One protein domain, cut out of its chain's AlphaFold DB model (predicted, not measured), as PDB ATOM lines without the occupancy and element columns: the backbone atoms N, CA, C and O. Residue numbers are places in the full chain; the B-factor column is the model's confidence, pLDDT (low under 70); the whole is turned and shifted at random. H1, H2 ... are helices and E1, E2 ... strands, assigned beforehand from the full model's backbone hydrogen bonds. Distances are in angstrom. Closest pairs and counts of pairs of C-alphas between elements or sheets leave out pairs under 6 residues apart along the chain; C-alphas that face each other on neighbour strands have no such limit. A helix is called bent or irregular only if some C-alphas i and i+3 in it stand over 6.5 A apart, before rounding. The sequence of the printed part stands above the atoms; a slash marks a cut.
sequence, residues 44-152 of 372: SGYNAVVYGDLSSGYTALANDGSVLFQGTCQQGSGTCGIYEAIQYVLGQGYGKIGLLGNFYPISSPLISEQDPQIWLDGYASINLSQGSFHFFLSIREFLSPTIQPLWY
ATOM      1  N   SER A  44     113.786 163.196 159.758       48.56
ATOM      2  CA  SER A  44     114.655 164.132 160.482       48.56
ATOM      3  C   SER A  44     115.926 163.411 160.967       48.56
ATOM      4  O   SER A  44     115.800 162.449 161.723       48.56
ATOM      5  N   GLY A  45     117.126 163.843 160.550       61.38
ATOM      6  CA  GLY A  45     118.379 163.253 161.059       61.38
ATOM      7  C   GLY A  45     119.625 163.278 160.162       61.38
ATOM      8  O   GLY A  45     120.643 162.750 160.593       61.38
ATOM      9  N   TYR A  46     119.583 163.854 158.954       68.62
ATOM     10  CA  TYR A  46     120.752 163.965 158.064       68.62
ATOM     11  C   TYR A  46     121.431 165.341 158.156       68.62
ATOM     12  O   TYR A  46     120.762 166.372 158.103       68.62
ATOM     13  N   ASN A  47     122.760 165.351 158.249       84.94
ATOM     14  CA  ASN A  47     123.616 166.540 158.278       84.94
ATOM     15  C   ASN A  47     124.009 167.005 156.866       84.94
ATOM     16  O   ASN A  47     124.233 168.194 156.659       84.94
ATOM     17  N   ALA A  48     124.062 166.090 155.895       84.56
ATOM     18  CA  ALA A  48     124.277 166.401 154.484       84.56
ATOM     19  C   ALA A  48     123.563 165.385 153.579       84.56
ATOM     20  O   ALA A  48     123.230 164.279 154.008       84.56
ATOM     21  N   VAL A  49     123.326 165.748 152.319       84.75
ATOM     22  CA  VAL A  49     122.773 164.860 151.289       84.75
ATOM     23  C   VAL A  49     123.577 165.011 150.008       84.75
ATOM     24  O   VAL A  49     123.822 166.127 149.558       84.75
ATOM     25  N   VAL A  50     123.934 163.888 149.395       87.50
ATOM     26  CA  VAL A  50     124.554 163.820 148.075       87.50
ATOM     27  C   VAL A  50     123.606 163.105 147.130       87.50
ATOM     28  O   VAL A  50     123.132 162.005 147.420       87.50
ATOM     29  N   TYR A  51     123.312 163.724 145.994       84.50
ATOM     30  CA  TYR A  51     122.435 163.140 144.993       84.50
ATOM     31  C   TYR A  51     122.889 163.448 143.573       84.50
ATOM     32  O   TYR A  51     123.513 164.479 143.316       84.50
ATOM     33  N   GLY A  52     122.560 162.553 142.646       77.06
ATOM     34  CA  GLY A  52     122.857 162.744 141.231       77.06
ATOM     35  C   GLY A  52     123.090 161.453 140.462       77.06
ATOM     36  O   GLY A  52     122.956 160.344 140.987       77.06
ATOM     37  N   ASP A  53     123.442 161.622 139.194       78.69
ATOM     38  CA  ASP A  53     123.889 160.546 138.317       78.69
ATOM     39  C   ASP A  53     124.828 161.063 137.218       78.69
ATOM     40  O   ASP A  53     125.092 162.260 137.091       78.69
ATOM     41  N   LEU A  54     125.334 160.149 136.388       74.50
ATOM     42  CA  LEU A  54     126.235 160.486 135.285       74.50
ATOM     43  C   LEU A  54     125.630 161.490 134.283       74.50
ATOM     44  O   LEU A  54     126.371 162.257 133.675       74.50
ATOM     45  N   SER A  55     124.307 161.490 134.098       71.81
ATOM     46  CA  SER A  55     123.623 162.322 133.097       71.81
ATOM     47  C   SER A  55     123.301 163.732 133.594       71.81
ATOM     48  O   SER A  55     123.260 164.676 132.807       71.81
ATOM     49  N   SER A  56     123.081 163.866 134.900       75.81
ATOM     50  CA  SER A  56     122.640 165.095 135.564       75.81
ATOM     51  C   SER A  56     123.742 165.777 136.380       75.81
ATOM     52  O   SER A  56     123.579 166.930 136.783       75.81
ATOM     53  N   GLY A  57     124.877 165.102 136.580       82.00
ATOM     54  CA  GLY A  57     125.900 165.522 137.528       82.00
ATOM     55  C   GLY A  57     125.479 165.234 138.968       82.00
ATOM     56  O   GLY A  57     124.414 164.683 139.240       82.00
ATOM     57  N   TYR A  58     126.340 165.609 139.905       88.38
ATOM     58  CA  TYR A  58     126.195 165.324 141.324       88.38
ATOM     59  C   TYR A  58     126.185 166.613 142.120       88.38
ATOM     60  O   TYR A  58     126.897 167.568 141.802       88.38
ATOM     61  N   THR A  59     125.367 166.633 143.164       88.75
ATOM     62  CA  THR A  59     125.243 167.753 144.088       88.75
ATOM     63  C   THR A  59     125.330 167.233 145.515       88.75
ATOM     64  O   THR A  59     124.602 166.310 145.871       88.75
ATOM     65  N   ALA A  60     126.187 167.845 146.329       88.62
ATOM     66  CA  ALA A  60     126.213 167.666 147.774       88.62
ATOM     67  C   ALA A  60     125.706 168.941 148.453       88.62
ATOM     68  O   ALA A  60     126.200 170.038 148.178       88.62
ATOM     69  N   LEU A  61     124.728 168.791 149.340       84.94
ATOM     70  CA  LEU A  61     124.128 169.868 150.117       84.94
ATOM     71  C   LEU A  61     124.284 169.584 151.607       84.94
ATOM     72  O   LEU A  61     124.033 168.467 152.058       84.94
ATOM     73  N   ALA A  62     124.633 170.607 152.372       84.12
ATOM     74  CA  ALA A  62     124.528 170.584 153.820       84.12
ATOM     75  C   ALA A  62     123.068 170.728 154.287       84.12
ATOM     76  O   ALA A  62     122.184 171.158 153.540       84.12
ATOM     77  N   ASN A  63     122.824 170.428 155.562       76.19
ATOM     78  CA  ASN A  63     121.536 170.620 156.234       76.19
ATOM     79  C   ASN A  63     121.057 172.083 156.312       76.19
ATOM     80  O   ASN A  63     119.862 172.308 156.499       76.19
ATOM     81  N   ASP A  64     121.948 173.066 156.159       74.62
ATOM     82  CA  ASP A  64     121.616 174.496 156.073       74.62
ATOM     83  C   ASP A  64     121.331 174.975 154.633       74.62
ATOM     84  O   ASP A  64     120.991 176.140 154.410       74.62
ATOM     85  N   GLY A  65     121.435 174.070 153.656       67.62
ATOM     86  CA  GLY A  65     121.227 174.345 152.239       67.62
ATOM     87  C   GLY A  65     122.457 174.895 151.518       67.62
ATOM     88  O   GLY A  65     122.355 175.210 150.330       67.62
ATOM     89  N   SER A  66     123.608 175.008 152.188       79.81
ATOM     90  CA  SER A  66     124.861 175.357 151.524       79.81
ATOM     91  C   SER A  66     125.297 174.256 150.549       79.81
ATOM     92  O   SER A  66     125.144 173.057 150.800       79.81
ATOM     93  N   VAL A  67     125.801 174.678 149.384       86.56
ATOM     94  CA  VAL A  67     126.303 173.764 148.350       86.56
ATOM     95  C   VAL A  67     127.734 173.389 148.704       86.56
ATOM     96  O   VAL A  67     128.626 174.233 148.653       86.56
ATOM     97  N   LEU A  68     127.945 172.120 149.043       88.81
ATOM     98  CA  LEU A  68     129.258 171.557 149.367       88.81
ATOM     99  C   LEU A  68     129.993 171.101 148.102       88.81
ATOM    100  O   LEU A  68     131.212 171.199 148.007       88.81
ATOM    101  N   PHE A  69     129.236 170.614 147.121       94.81
ATOM    102  CA  PHE A  69     129.748 170.177 145.829       94.81
ATOM    103  C   PHE A  69     128.660 170.306 144.764       94.81
ATOM    104  O   PHE A  69     127.499 169.985 145.022       94.81
ATOM    105  N   GLN A  70     129.030 170.724 143.556       92.81
ATOM    106  CA  GLN A  70     128.165 170.642 142.384       92.81
ATOM    107  C   GLN A  70     129.027 170.437 141.138       92.81
ATOM    108  O   GLN A  70     129.822 171.307 140.787       92.81
ATOM    109  N   GLY A  71     128.882 169.293 140.473       89.00
ATOM    110  CA  GLY A  71     129.748 168.954 139.348       89.00
ATOM    111  C   GLY A  71     129.703 167.486 138.944       89.00
ATOM    112  O   GLY A  71     128.789 166.748 139.296       89.00
ATOM    113  N   THR A  72     130.698 167.042 138.183       91.50
ATOM    114  CA  THR A  72     130.870 165.632 137.797       91.50
ATOM    115  C   THR A  72     131.870 164.933 138.717       91.50
ATOM    116  O   THR A  72     132.671 165.588 139.374       91.50
ATOM    117  N   CYS A  73     131.917 163.597 138.723       84.81
ATOM    118  CA  CYS A  73     132.950 162.871 139.477       84.81
ATOM    119  C   CYS A  73     134.379 163.139 138.971       84.81
ATOM    120  O   CYS A  73     135.312 162.681 139.601       84.81
ATOM    121  N   GLN A  74     134.584 163.850 137.854       84.94
ATOM    122  CA  GLN A  74     135.919 164.292 137.421       84.94
ATOM    123  C   GLN A  74     136.383 165.578 138.113       84.94
ATOM    124  O   GLN A  74     137.524 165.999 137.940       84.94
ATOM    125  N   GLN A  75     135.498 166.218 138.871       83.06
ATOM    126  CA  GLN A  75     135.749 167.464 139.578       83.06
ATOM    127  C   GLN A  75     135.838 167.195 141.087       83.06
ATOM    128  O   GLN A  75     135.317 166.198 141.591       83.06
ATOM    129  N   GLY A  76     136.492 168.099 141.819       82.31
ATOM    130  CA  GLY A  76     136.677 167.968 143.268       82.31
ATOM    131  C   GLY A  76     137.513 166.744 143.653       82.31
ATOM    132  O   GLY A  76     138.519 166.446 143.015       82.31
ATOM    133  N   SER A  77     137.088 166.036 144.699       84.81
ATOM    134  CA  SER A  77     137.765 164.851 145.255       84.81
ATOM    135  C   SER A  77     137.744 163.601 144.372       84.81
ATOM    136  O   SER A  77     138.371 162.595 144.700       84.81
ATOM    137  N   GLY A  78     136.971 163.618 143.289       83.44
ATOM    138  CA  GLY A  78     136.737 162.445 142.460       83.44
ATOM    139  C   GLY A  78     135.725 161.440 143.027       83.44
ATOM    140  O   GLY A  78     135.553 160.358 142.465       83.44
ATOM    141  N   THR A  79     135.029 161.797 144.117       86.81
ATOM    142  CA  THR A  79     134.028 160.949 144.802       86.81
ATOM    143  C   THR A  79     132.586 161.398 144.580       86.81
ATOM    144  O   THR A  79     131.686 161.016 145.326       86.81
ATOM    145  N   CYS A  80     132.350 162.216 143.553       90.12
ATOM    146  CA  CYS A  80     131.012 162.688 143.192       90.12
ATOM    147  C   CYS A  80     130.317 163.506 144.308       90.12
ATOM    148  O   CYS A  80     129.095 163.461 144.430       90.12
ATOM    149  N   GLY A  81     131.081 164.227 145.140       88.94
ATOM    150  CA  GLY A  81     130.555 165.031 146.251       88.94
ATOM    151  C   GLY A  81     130.448 164.300 147.594       88.94
ATOM    152  O   GLY A  81     130.075 164.918 148.591       88.94
ATOM    153  N   ILE A  82     130.749 162.995 147.645       90.06
ATOM    154  CA  ILE A  82     130.615 162.179 148.864       90.06
ATOM    155  C   ILE A  82     131.668 162.565 149.906       90.06
ATOM    156  O   ILE A  82     131.340 162.748 151.077       90.06
ATOM    157  N   TYR A  83     132.916 162.755 149.485       89.19
ATOM    158  CA  TYR A  83     133.987 163.225 150.359       89.19
ATOM    159  C   TYR A  83     133.712 164.623 150.909       89.19
ATOM    160  O   TYR A  83     133.908 164.867 152.093       89.19
ATOM    161  N   GLU A  84     133.224 165.535 150.075       91.69
ATOM    162  CA  GLU A  84     132.908 166.904 150.473       91.69
ATOM    163  C   GLU A  84     131.811 166.926 151.552       91.69
ATOM    164  O   GLU A  84     131.912 167.670 152.529       91.69
ATOM    165  N   ALA A  85     130.809 166.048 151.436       89.38
ATOM    166  CA  ALA A  85     129.809 165.843 152.480       89.38
ATOM    167  C   ALA A  85     130.407 165.235 153.762       89.38
ATOM    168  O   ALA A  85     130.072 165.675 154.859       89.38
ATOM    169  N   ILE A  86     131.314 164.262 153.636       86.56
ATOM    170  CA  ILE A  86     132.032 163.651 154.767       86.56
ATOM    171  C   ILE A  86     132.829 164.698 155.545       86.56
ATOM    172  O   ILE A  86     132.680 164.792 156.760       86.56
ATOM    173  N   GLN A  87     133.610 165.532 154.860       87.06
ATOM    174  CA  GLN A  87     134.409 166.580 155.497       87.06
ATOM    175  C   GLN A  87     133.534 167.613 156.215       87.06
ATOM    176  O   GLN A  87     133.860 168.038 157.324       87.06
ATOM    177  N   TYR A  88     132.391 167.980 155.626       88.06
ATOM    178  CA  TYR A  88     131.425 168.857 156.285       88.06
ATOM    179  C   TYR A  88     130.896 168.252 157.591       88.06
ATOM    180  O   TYR A  88     130.866 168.931 158.616       88.06
ATOM    181  N   VAL A  89     130.516 166.970 157.576       84.94
ATOM    182  CA  VAL A  89     130.006 166.282 158.770       84.94
ATOM    183  C   VAL A  89     131.095 166.080 159.824       84.94
ATOM    184  O   VAL A  89     130.822 166.258 161.008       84.94
ATOM    185  N   LEU A  90     132.339 165.806 159.421       81.75
ATOM    186  CA  LEU A  90     133.472 165.734 160.350       81.75
ATOM    187  C   LEU A  90     133.733 167.057 161.059       81.75
ATOM    188  O   LEU A  90     133.997 167.063 162.259       81.75
ATOM    189  N   GLY A  91     133.564 168.184 160.363       82.44
ATOM    190  CA  GLY A  91     133.615 169.510 160.980       82.44
ATOM    191  C   GLY A  91     132.578 169.723 162.093       82.44
ATOM    192  O   GLY A  91     132.740 170.628 162.909       82.44
ATOM    193  N   GLN A  92     131.533 168.890 162.159       78.75
ATOM    194  CA  GLN A  92     130.493 168.914 163.195       78.75
ATOM    195  C   GLN A  92     130.703 167.858 164.291       78.75
ATOM    196  O   GLN A  92     129.922 167.790 165.239       78.75
ATOM    197  N   GLY A  93     131.748 167.033 164.180       73.44
ATOM    198  CA  GLY A  93     132.074 165.956 165.113       73.44
ATOM    199  C   GLY A  93     131.302 164.658 164.863       73.44
ATOM    200  O   GLY A  93     131.911 163.599 164.900       73.44
ATOM    201  N   TYR A  94     130.001 164.720 164.559       76.50
ATOM    202  CA  TYR A  94     129.181 163.546 164.242       76.50
ATOM    203  C   TYR A  94     128.089 163.869 163.221       76.50
ATOM    204  O   TYR A  94     127.599 165.000 163.148       76.50
ATOM    205  N   GLY A  95     127.622 162.856 162.489       76.75
ATOM    206  CA  GLY A  95     126.410 163.030 161.696       76.75
ATOM    207  C   GLY A  95     126.130 161.968 160.650       76.75
ATOM    208  O   GLY A  95     126.879 161.012 160.464       76.75
ATOM    209  N   LYS A  96     125.006 162.153 159.960       80.50
ATOM    210  CA  LYS A  96     124.500 161.222 158.951       80.50
ATOM    211  C   LYS A  96     124.436 161.881 157.577       80.50
ATOM    212  O   LYS A  96     123.965 163.009 157.456       80.50
ATOM    213  N   ILE A  97     124.859 161.174 156.536       84.44
ATOM    214  CA  ILE A  97     124.862 161.653 155.151       84.44
ATOM    215  C   ILE A  97     123.934 160.778 154.316       84.44
ATOM    216  O   ILE A  97     124.035 159.553 154.344       84.44
ATOM    217  N   GLY A  98     123.017 161.419 153.594       82.00
ATOM    218  CA  GLY A  98     122.068 160.758 152.705       82.00
ATOM    219  C   GLY A  98     122.627 160.638 151.291       82.00
ATOM    220  O   GLY A  98     122.982 161.656 150.711       82.00
ATOM    221  N   LEU A  99     122.675 159.443 150.712       82.81
ATOM    222  CA  LEU A  99     123.081 159.210 149.325       82.81
ATOM    223  C   LEU A  99     121.872 158.800 148.478       82.81
ATOM    224  O   LEU A  99     121.139 157.879 148.840       82.81
ATOM    225  N   LEU A 100     121.660 159.469 147.340       78.81
ATOM    226  CA  LEU A 100     120.533 159.205 146.436       78.81
ATOM    227  C   LEU A 100     120.970 159.205 144.966       78.81
ATOM    228  O   LEU A 100     121.358 160.238 144.425       78.81
ATOM    229  N   GLY A 101     120.843 158.065 144.289       74.19
ATOM    230  CA  GLY A 101     121.143 157.948 142.856       74.19
ATOM    231  C   GLY A 101     122.303 157.010 142.529       74.19
ATOM    232  O   GLY A 101     122.618 156.108 143.300       74.19
ATOM    233  N   ASN A 102     122.899 157.182 141.349       76.31
ATOM    234  CA  ASN A 102     123.913 156.269 140.817       76.31
ATOM    235  C   ASN A 102     125.248 156.993 140.674       76.31
ATOM    236  O   ASN A 102     125.413 157.825 139.785       76.31
ATOM    237  N   PHE A 103     126.198 156.648 141.528       81.19
ATOM    238  CA  PHE A 103     127.495 157.303 141.639       81.19
ATOM    239  C   PHE A 103     128.554 156.536 140.861       81.19
ATOM    240  O   PHE A 103     128.538 155.310 140.864       81.19
ATOM    241  N   TYR A 104     129.473 157.254 140.215       85.25
ATOM    242  CA  TYR A 104     130.582 156.690 139.433       85.25
ATOM    243  C   TYR A 104     131.916 157.336 139.845       85.25
ATOM    244  O   TYR A 104     132.527 158.062 139.056       85.25
ATOM    245  N   PRO A 105     132.337 157.162 141.107       79.75
ATOM    246  CA  PRO A 105     133.552 157.774 141.622       79.75
ATOM    247  C   PRO A 105     134.795 157.229 140.912       79.75
ATOM    248  O   PRO A 105     134.919 156.027 140.654       79.75
ATOM    249  N   ILE A 106     135.741 158.123 140.638       77.50
ATOM    250  CA  ILE A 106     136.963 157.827 139.874       77.50
ATOM    251  C   ILE A 106     138.240 157.932 140.713       77.50
ATOM    252  O   ILE A 106     139.315 157.614 140.218       77.50
ATOM    253  N   SER A 107     138.140 158.415 141.953       73.19
ATOM    254  CA  SER A 107     139.283 158.638 142.839       73.19
ATOM    255  C   SER A 107     138.946 158.289 144.283       73.19
ATOM    256  O   SER A 107     137.775 158.189 144.661       73.19
ATOM    257  N   SER A 108     139.999 158.119 145.075       67.75
ATOM    258  CA  SER A 108     139.979 157.763 146.482       67.75
ATOM    259  C   SER A 108     140.722 158.841 147.272       67.75
ATOM    260  O   SER A 108     141.951 158.791 147.365       67.75
ATOM    261  N   PRO A 109     140.018 159.829 147.839       65.81
ATOM    262  CA  PRO A 109     140.637 160.826 148.693       65.81
ATOM    263  C   PRO A 109     141.069 160.196 150.022       65.81
ATOM    264  O   PRO A 109     140.550 159.164 150.447       65.81
ATOM    265  N   LEU A 110     142.047 160.823 150.673       61.59
ATOM    266  CA  LEU A 110     142.546 160.384 151.971       61.59
ATOM    267  C   LEU A 110     141.512 160.708 153.059       61.59
ATOM    268  O   LEU A 110     141.120 161.864 153.211       61.59
ATOM    269  N   ILE A 111     141.099 159.697 153.822       58.53
ATOM    270  CA  ILE A 111     140.384 159.851 155.095       58.53
ATOM    271  C   ILE A 111     141.277 159.268 156.198       58.53
ATOM    272  O   ILE A 111     141.980 158.283 155.971       58.53
ATOM    273  N   SER A 112     141.271 159.886 157.379       53.88
ATOM    274  CA  SER A 112     141.921 159.343 158.571       53.88
ATOM    275  C   SER A 112     141.055 158.233 159.177       53.88
ATOM    276  O   SER A 112     139.871 158.428 159.419       53.88
ATOM    277  N   GLU A 113     141.634 157.070 159.488       49.38
ATOM    278  CA  GLU A 113     140.922 155.942 160.128       49.38
ATOM    279  C   GLU A 113     140.355 156.277 161.528       49.38
ATOM    280  O   GLU A 113     139.593 155.505 162.103       49.38
ATOM    281  N   GLN A 114     140.711 157.437 162.089       51.56
ATOM    282  CA  GLN A 114     140.294 157.907 163.414       51.56
ATOM    283  C   GLN A 114     138.996 158.734 163.406       51.56
ATOM    284  O   GLN A 114     138.670 159.351 164.419       51.56
ATOM    285  N   ASP A 115     138.228 158.692 162.312       55.91
ATOM    286  CA  ASP A 115     137.036 159.520 162.078       55.91
ATOM    287  C   ASP A 115     135.671 158.761 162.207       55.91
ATOM    288  O   ASP A 115     134.790 158.918 161.357       55.91
ATOM    289  N   PRO A 116     135.412 157.923 163.242       52.31
ATOM    290  CA  PRO A 116     134.347 156.904 163.243       52.31
ATOM    291  C   PRO A 116     132.924 157.408 163.572       52.31
ATOM    292  O   PRO A 116     132.067 156.615 163.962       52.31
ATOM    293  N   GLN A 117     132.632 158.708 163.473       65.88
ATOM    294  CA  GLN A 117     131.329 159.273 163.878       65.88
ATOM    295  C   GLN A 117     130.409 159.665 162.707       65.88
ATOM    296  O   GLN A 117     129.461 160.438 162.889       65.88
ATOM    297  N   ILE A 118     130.646 159.118 161.510       72.06
ATOM    298  CA  ILE A 118     129.845 159.391 160.308       72.06
ATOM    299  C   ILE A 118     129.027 158.168 159.905       72.06
ATOM    300  O   ILE A 118     129.545 157.060 159.834       72.06
ATOM    301  N   TRP A 119     127.761 158.391 159.565       72.00
ATOM    302  CA  TRP A 119     126.853 157.360 159.069       72.00
ATOM    303  C   TRP A 119     126.427 157.667 157.641       72.00
ATOM    304  O   TRP A 119     125.891 158.741 157.373       72.00
ATOM    305  N   LEU A 120     126.615 156.723 156.727       76.62
ATOM    306  CA  LEU A 120     126.152 156.850 155.350       76.62
ATOM    307  C   LEU A 120     124.877 156.022 155.164       76.62
ATOM    308  O   LEU A 120     124.848 154.829 155.457       76.62
ATOM    309  N   ASP A 121     123.814 156.640 154.664       72.06
ATOM    310  CA  ASP A 121     122.522 155.981 154.447       72.06
ATOM    311  C   ASP A 121     121.808 156.557 153.218       72.06
ATOM    312  O   ASP A 121     122.251 157.549 152.652       72.06
ATOM    313  N   GLY A 122     120.721 155.938 152.771       68.31
ATOM    314  CA  GLY A 122     119.954 156.349 151.598       68.31
ATOM    315  C   GLY A 122     119.812 155.243 150.555       68.31
ATOM    316  O   GLY A 122     120.113 154.084 150.814       68.31
ATOM    317  N   TYR A 123     119.321 155.605 149.372       71.31
ATOM    318  CA  TYR A 123     119.024 154.684 148.271       71.31
ATOM    319  C   TYR A 123     119.927 155.015 147.091       71.31
ATOM    320  O   TYR A 123     119.583 155.818 146.216       71.31
ATOM    321  N   ALA A 124     121.115 154.421 147.100       70.06
ATOM    322  CA  ALA A 124     122.154 154.730 146.135       70.06
ATOM    323  C   ALA A 124     122.865 153.480 145.635       70.06
ATOM    324  O   ALA A 124     123.097 152.548 146.402       70.06
ATOM    325  N   SER A 125     123.279 153.516 144.370       68.75
ATOM    326  CA  SER A 125     124.256 152.576 143.822       68.75
ATOM    327  C   SER A 125     125.591 153.290 143.644       68.75
ATOM    328  O   SER A 125     125.633 154.359 143.036       68.75
ATOM    329  N   ILE A 126     126.684 152.721 144.141       74.00
ATOM    330  CA  ILE A 126     128.030 153.292 144.022       74.00
ATOM    331  C   ILE A 126     128.862 152.381 143.130       74.00
ATOM    332  O   ILE A 126     129.252 151.295 143.538       74.00
ATOM    333  N   ASN A 127     129.133 152.834 141.913       69.75
ATOM    334  CA  ASN A 127     129.854 152.096 140.890       69.75
ATOM    335  C   ASN A 127     131.365 152.304 141.049       69.75
ATOM    336  O   ASN A 127     131.922 153.315 140.618       69.75
ATOM    337  N   LEU A 128     132.013 151.349 141.703       61.84
ATOM    338  CA  LEU A 128     133.427 151.346 142.031       61.84
ATOM    339  C   LEU A 128     134.299 151.107 140.795       61.84
ATOM    340  O   LEU A 128     133.974 150.320 139.900       61.84
ATOM    341  N   SER A 129     135.440 151.792 140.800       58.47
ATOM    342  CA  SER A 129     136.575 151.594 139.905       58.47
ATOM    343  C   SER A 129     137.840 151.411 140.746       58.47
ATOM    344  O   SER A 129     137.830 151.686 141.948       58.47
ATOM    345  N   GLN A 130     138.948 150.995 140.128       53.59
ATOM    346  CA  GLN A 130     140.242 150.906 140.815       53.59
ATOM    347  C   GLN A 130     140.589 152.206 141.560       53.59
ATOM    348  O   GLN A 130     141.038 152.165 142.702       53.59
ATOM    349  N   GLY A 131     140.348 153.361 140.931       55.94
ATOM    350  CA  GLY A 131     140.696 154.659 141.502       55.94
ATOM    351  C   GLY A 131     139.882 155.027 142.742       55.94
ATOM    352  O   GLY A 131     140.407 155.697 143.621       55.94
ATOM    353  N   SER A 132     138.628 154.581 142.853       60.69
ATOM    354  CA  SER A 132     137.737 154.914 143.977       60.69
ATOM    355  C   SER A 132     137.652 153.849 145.063       60.69
ATOM    356  O   SER A 132     137.158 154.118 146.158       60.69
ATOM    357  N   PHE A 133     138.157 152.651 144.787       57.50
ATOM    358  CA  PHE A 133     137.987 151.481 145.634       57.50
ATOM    359  C   PHE A 133     138.462 151.678 147.085       57.50
ATOM    360  O   PHE A 133     137.708 151.379 148.010       57.50
ATOM    361  N   HIS A 134     139.668 152.216 147.303       55.03
ATOM    362  CA  HIS A 134     140.249 152.333 148.651       55.03
ATOM    363  C   HIS A 134     139.391 153.189 149.594       55.03
ATOM    364  O   HIS A 134     139.130 152.800 150.733       55.03
ATOM    365  N   PHE A 135     138.884 154.315 149.099       65.06
ATOM    366  CA  PHE A 135     138.019 155.218 149.846       65.06
ATOM    367  C   PHE A 135     136.714 154.545 150.261       65.06
ATOM    368  O   PHE A 135     136.350 154.582 151.433       65.06
ATOM    369  N   PHE A 136     136.032 153.883 149.320       63.78
ATOM    370  CA  PHE A 136     134.743 153.244 149.597       63.78
ATOM    371  C   PHE A 136     134.858 151.992 150.459       63.78
ATOM    372  O   PHE A 136     133.899 151.646 151.145       63.78
ATOM    373  N   LEU A 137     136.015 151.333 150.459       54.12
ATOM    374  CA  LEU A 137     136.301 150.275 151.411       54.12
ATOM    375  C   LEU A 137     136.402 150.825 152.838       54.12
ATOM    376  O   LEU A 137     135.718 150.322 153.725       54.12
ATOM    377  N   SER A 138     137.199 151.873 153.044       57.47
ATOM    378  CA  SER A 138     137.392 152.474 154.370       57.47
ATOM    379  C   SER A 138     136.064 152.890 155.017       57.47
ATOM    380  O   SER A 138     135.842 152.645 156.197       57.47
ATOM    381  N   ILE A 139     135.123 153.415 154.227       58.72
ATOM    382  CA  ILE A 139     133.802 153.831 154.727       58.72
ATOM    383  C   ILE A 139     132.742 152.716 154.716       58.72
ATOM    384  O   ILE A 139     131.627 152.943 155.183       58.72
ATOM    385  N   ARG A 140     133.039 151.516 154.187       54.25
ATOM    386  CA  ARG A 140     132.051 150.429 154.020       54.25
ATOM    387  C   ARG A 140     131.461 149.959 155.340       54.25
ATOM    388  O   ARG A 140     130.289 149.601 155.376       54.25
ATOM    389  N   GLU A 141     132.256 149.976 156.406       50.34
ATOM    390  CA  GLU A 141     131.811 149.614 157.758       50.34
ATOM    391  C   GLU A 141     130.637 150.482 158.244       50.34
ATOM    392  O   GLU A 141     129.868 150.053 159.102       50.34
ATOM    393  N   PHE A 142     130.451 151.662 157.639       53.16
ATOM    394  CA  PHE A 142     129.458 152.669 158.014       53.16
ATOM    395  C   PHE A 142     128.352 152.879 156.963       53.16
ATOM    396  O   PHE A 142     127.541 153.801 157.100       53.16
ATOM    397  N   LEU A 143     128.311 152.057 155.906       55.69
ATOM    398  CA  LEU A 143     127.256 152.100 154.891       55.69
ATOM    399  C   LEU A 143     126.002 151.351 155.364       55.69
ATOM    400  O   LEU A 143     126.063 150.229 155.864       55.69
ATOM    401  N   SER A 144     124.842 151.959 155.134       55.88
ATOM    402  CA  SER A 144     123.528 151.337 155.306       55.88
ATOM    403  C   SER A 144     123.296 150.171 154.331       55.88
ATOM    404  O   SER A 144     123.758 150.240 153.188       55.88
ATOM    405  N   PRO A 145     122.504 149.137 154.705       51.66
ATOM    406  CA  PRO A 145     122.120 148.042 153.804       51.66
ATOM    407  C   PRO A 145     121.368 148.497 152.542       51.66
ATOM    408  O   PRO A 145     121.199 147.712 151.610       51.66
ATOM    409  N   THR A 146     120.891 149.742 152.500       58.97
ATOM    410  CA  THR A 146     120.190 150.322 151.349       58.97
ATOM    411  C   THR A 146     121.122 150.994 150.334       58.97
ATOM    412  O   THR A 146     120.670 151.325 149.236       58.97
ATOM    413  N   ILE A 147     122.412 151.161 150.653       58.88
ATOM    414  CA  ILE A 147     123.434 151.628 149.708       58.88
ATOM    415  C   ILE A 147     124.154 150.419 149.104       58.88
ATOM    416  O   ILE A 147     124.727 149.594 149.813       58.88
ATOM    417  N   GLN A 148     124.157 150.332 147.775       58.41
ATOM    418  CA  GLN A 148     124.689 149.197 147.025       58.41
ATOM    419  C   GLN A 148     125.999 149.558 146.312       58.41
ATOM    420  O   GLN A 148     125.975 150.280 145.317       58.41
ATOM    421  N   PRO A 149     127.164 149.064 146.762       57.38
ATOM    422  CA  PRO A 149     128.390 149.156 145.979       57.38
ATOM    423  C   PRO A 149     128.366 148.133 144.828       57.38
ATOM    424  O   PRO A 149     128.161 146.943 145.060       57.38
ATOM    425  N   LEU A 150     128.602 148.590 143.599       51.62
ATOM    426  CA  LEU A 150     128.613 147.808 142.356       51.62
ATOM    427  C   LEU A 150     129.946 148.029 141.627       51.62
ATOM    428  O   LEU A 150     130.521 149.099 141.745       51.62
ATOM    429  N   TRP A 151     130.455 147.070 140.859       49.94
ATOM    430  CA  TRP A 151     131.624 147.282 139.984       49.94
ATOM    431  C   TRP A 151     131.155 147.551 138.552       49.94
ATOM    432  O   TRP A 151     130.217 146.897 138.101       49.94
ATOM    433  N   TYR A 152     131.777 148.496 137.838       45.19
ATOM    434  CA  TYR A 152     131.229 148.983 136.556       45.19
ATOM    435  C   TYR A 152     132.190 149.021 135.355       45.19
ATOM    436  O   TYR A 152     131.703 149.154 134.238       45.19
TER     437      TYR A 152
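Overview. This is residues 44 to 152 of the 372 residues of an uncharacterized protein of Metallosphaera yellowstonensis MK1 (UniProt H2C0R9). One twisted sheet of six strands forms a curved wall, with both helices over one face and the other face bare. H1 packs on the wall where E3, E2, E1 and E4 lie, H2 is over the E5 and E6 end, and the unnamed stretch 104 to 117 loops past on the helices' side. The printed part has 109 residues with two named helices and six named strands, in the order E1 E2 E3 H1 E4 E5 H2 E6. The mixed sheet runs E3 E2 E1 E4 E5 E6, and the class is mixed, helices and strands. The whole is compact and rounded, with a radius of gyration of the C-alphas of 12.2 A and spans of 32 by 28 by 24 A.

Along the chain. E1, residues 48 to 53, begins at C-alpha 48 (124.277, 166.401, 154.484) and is 17.2 A long. E2, residues 57 to 62, is 17.1 A long, and E3 is residues 67 to 71. H1, residues 82 to 90, measures 12.4 A. E4, residues 95 to 103, is 20.9 A long and bends by 70 degrees at residue 100. E5, residues 118 to 128, is 20.3 A long and bends by 104 degrees at residue 123. H2, residues 130 to 138, measures 13.9 A and is irregular: C-alphas 131 and 134 are 7.5 A apart. E6, residues 147 to 151, ends at C-alpha 151 (131.624, 147.282, 139.984).

Arrangement. E1, E2 and E3 form a meander, each strand the antiparallel neighbour of the one before, and E1 and E2, like E2 and E3, are a hairpin. N 51 and O 59 are 2.9 A apart, and N 60 and O 69 are 2.8 A apart. E1 and E4 are parallel at 3 degrees, with N 50 and O 98 at 2.8 A. E4 and E5 are parallel at 14 degrees, with N 99 and O 121 at 2.7 A. E5 and E6 are parallel at 29 degrees, with N 128 and O 150 at 2.7 A. E3 and E6 are the edge strands. H1 is on the sheet; its closest C-alphas to E1 are those of Ala 85 and Ala 48, 5.9 A apart. E3, H1 and E4 are a split strand-helix-strand unit, two strands running the same way with E2 and E1 between them, and its crossover is right-handed. E5, H2 and E6 are a strand-helix-strand unit, two parallel neighbours with a helix between, also right-handed. H2 is on the sheet too, in two layers with H1, helices on one face of a sheet; H2 and E6 are near each other, and H1 and H2 are apart. Each O i to N i+4 pair of H1 is within hydrogen-bond range, against 3 of 5 in H2.

Size, cuts and confidence. The C-alphas of Ser 55 and Gln 114, the two farthest apart, are 34.9 A from each other. The printed part has no cut. The link from E4 to E5, 14 residues, is long. The mean pLDDT of the printed part is 72.9, and 42 residues are under 70, among them 108 to 117 and 127 to 152.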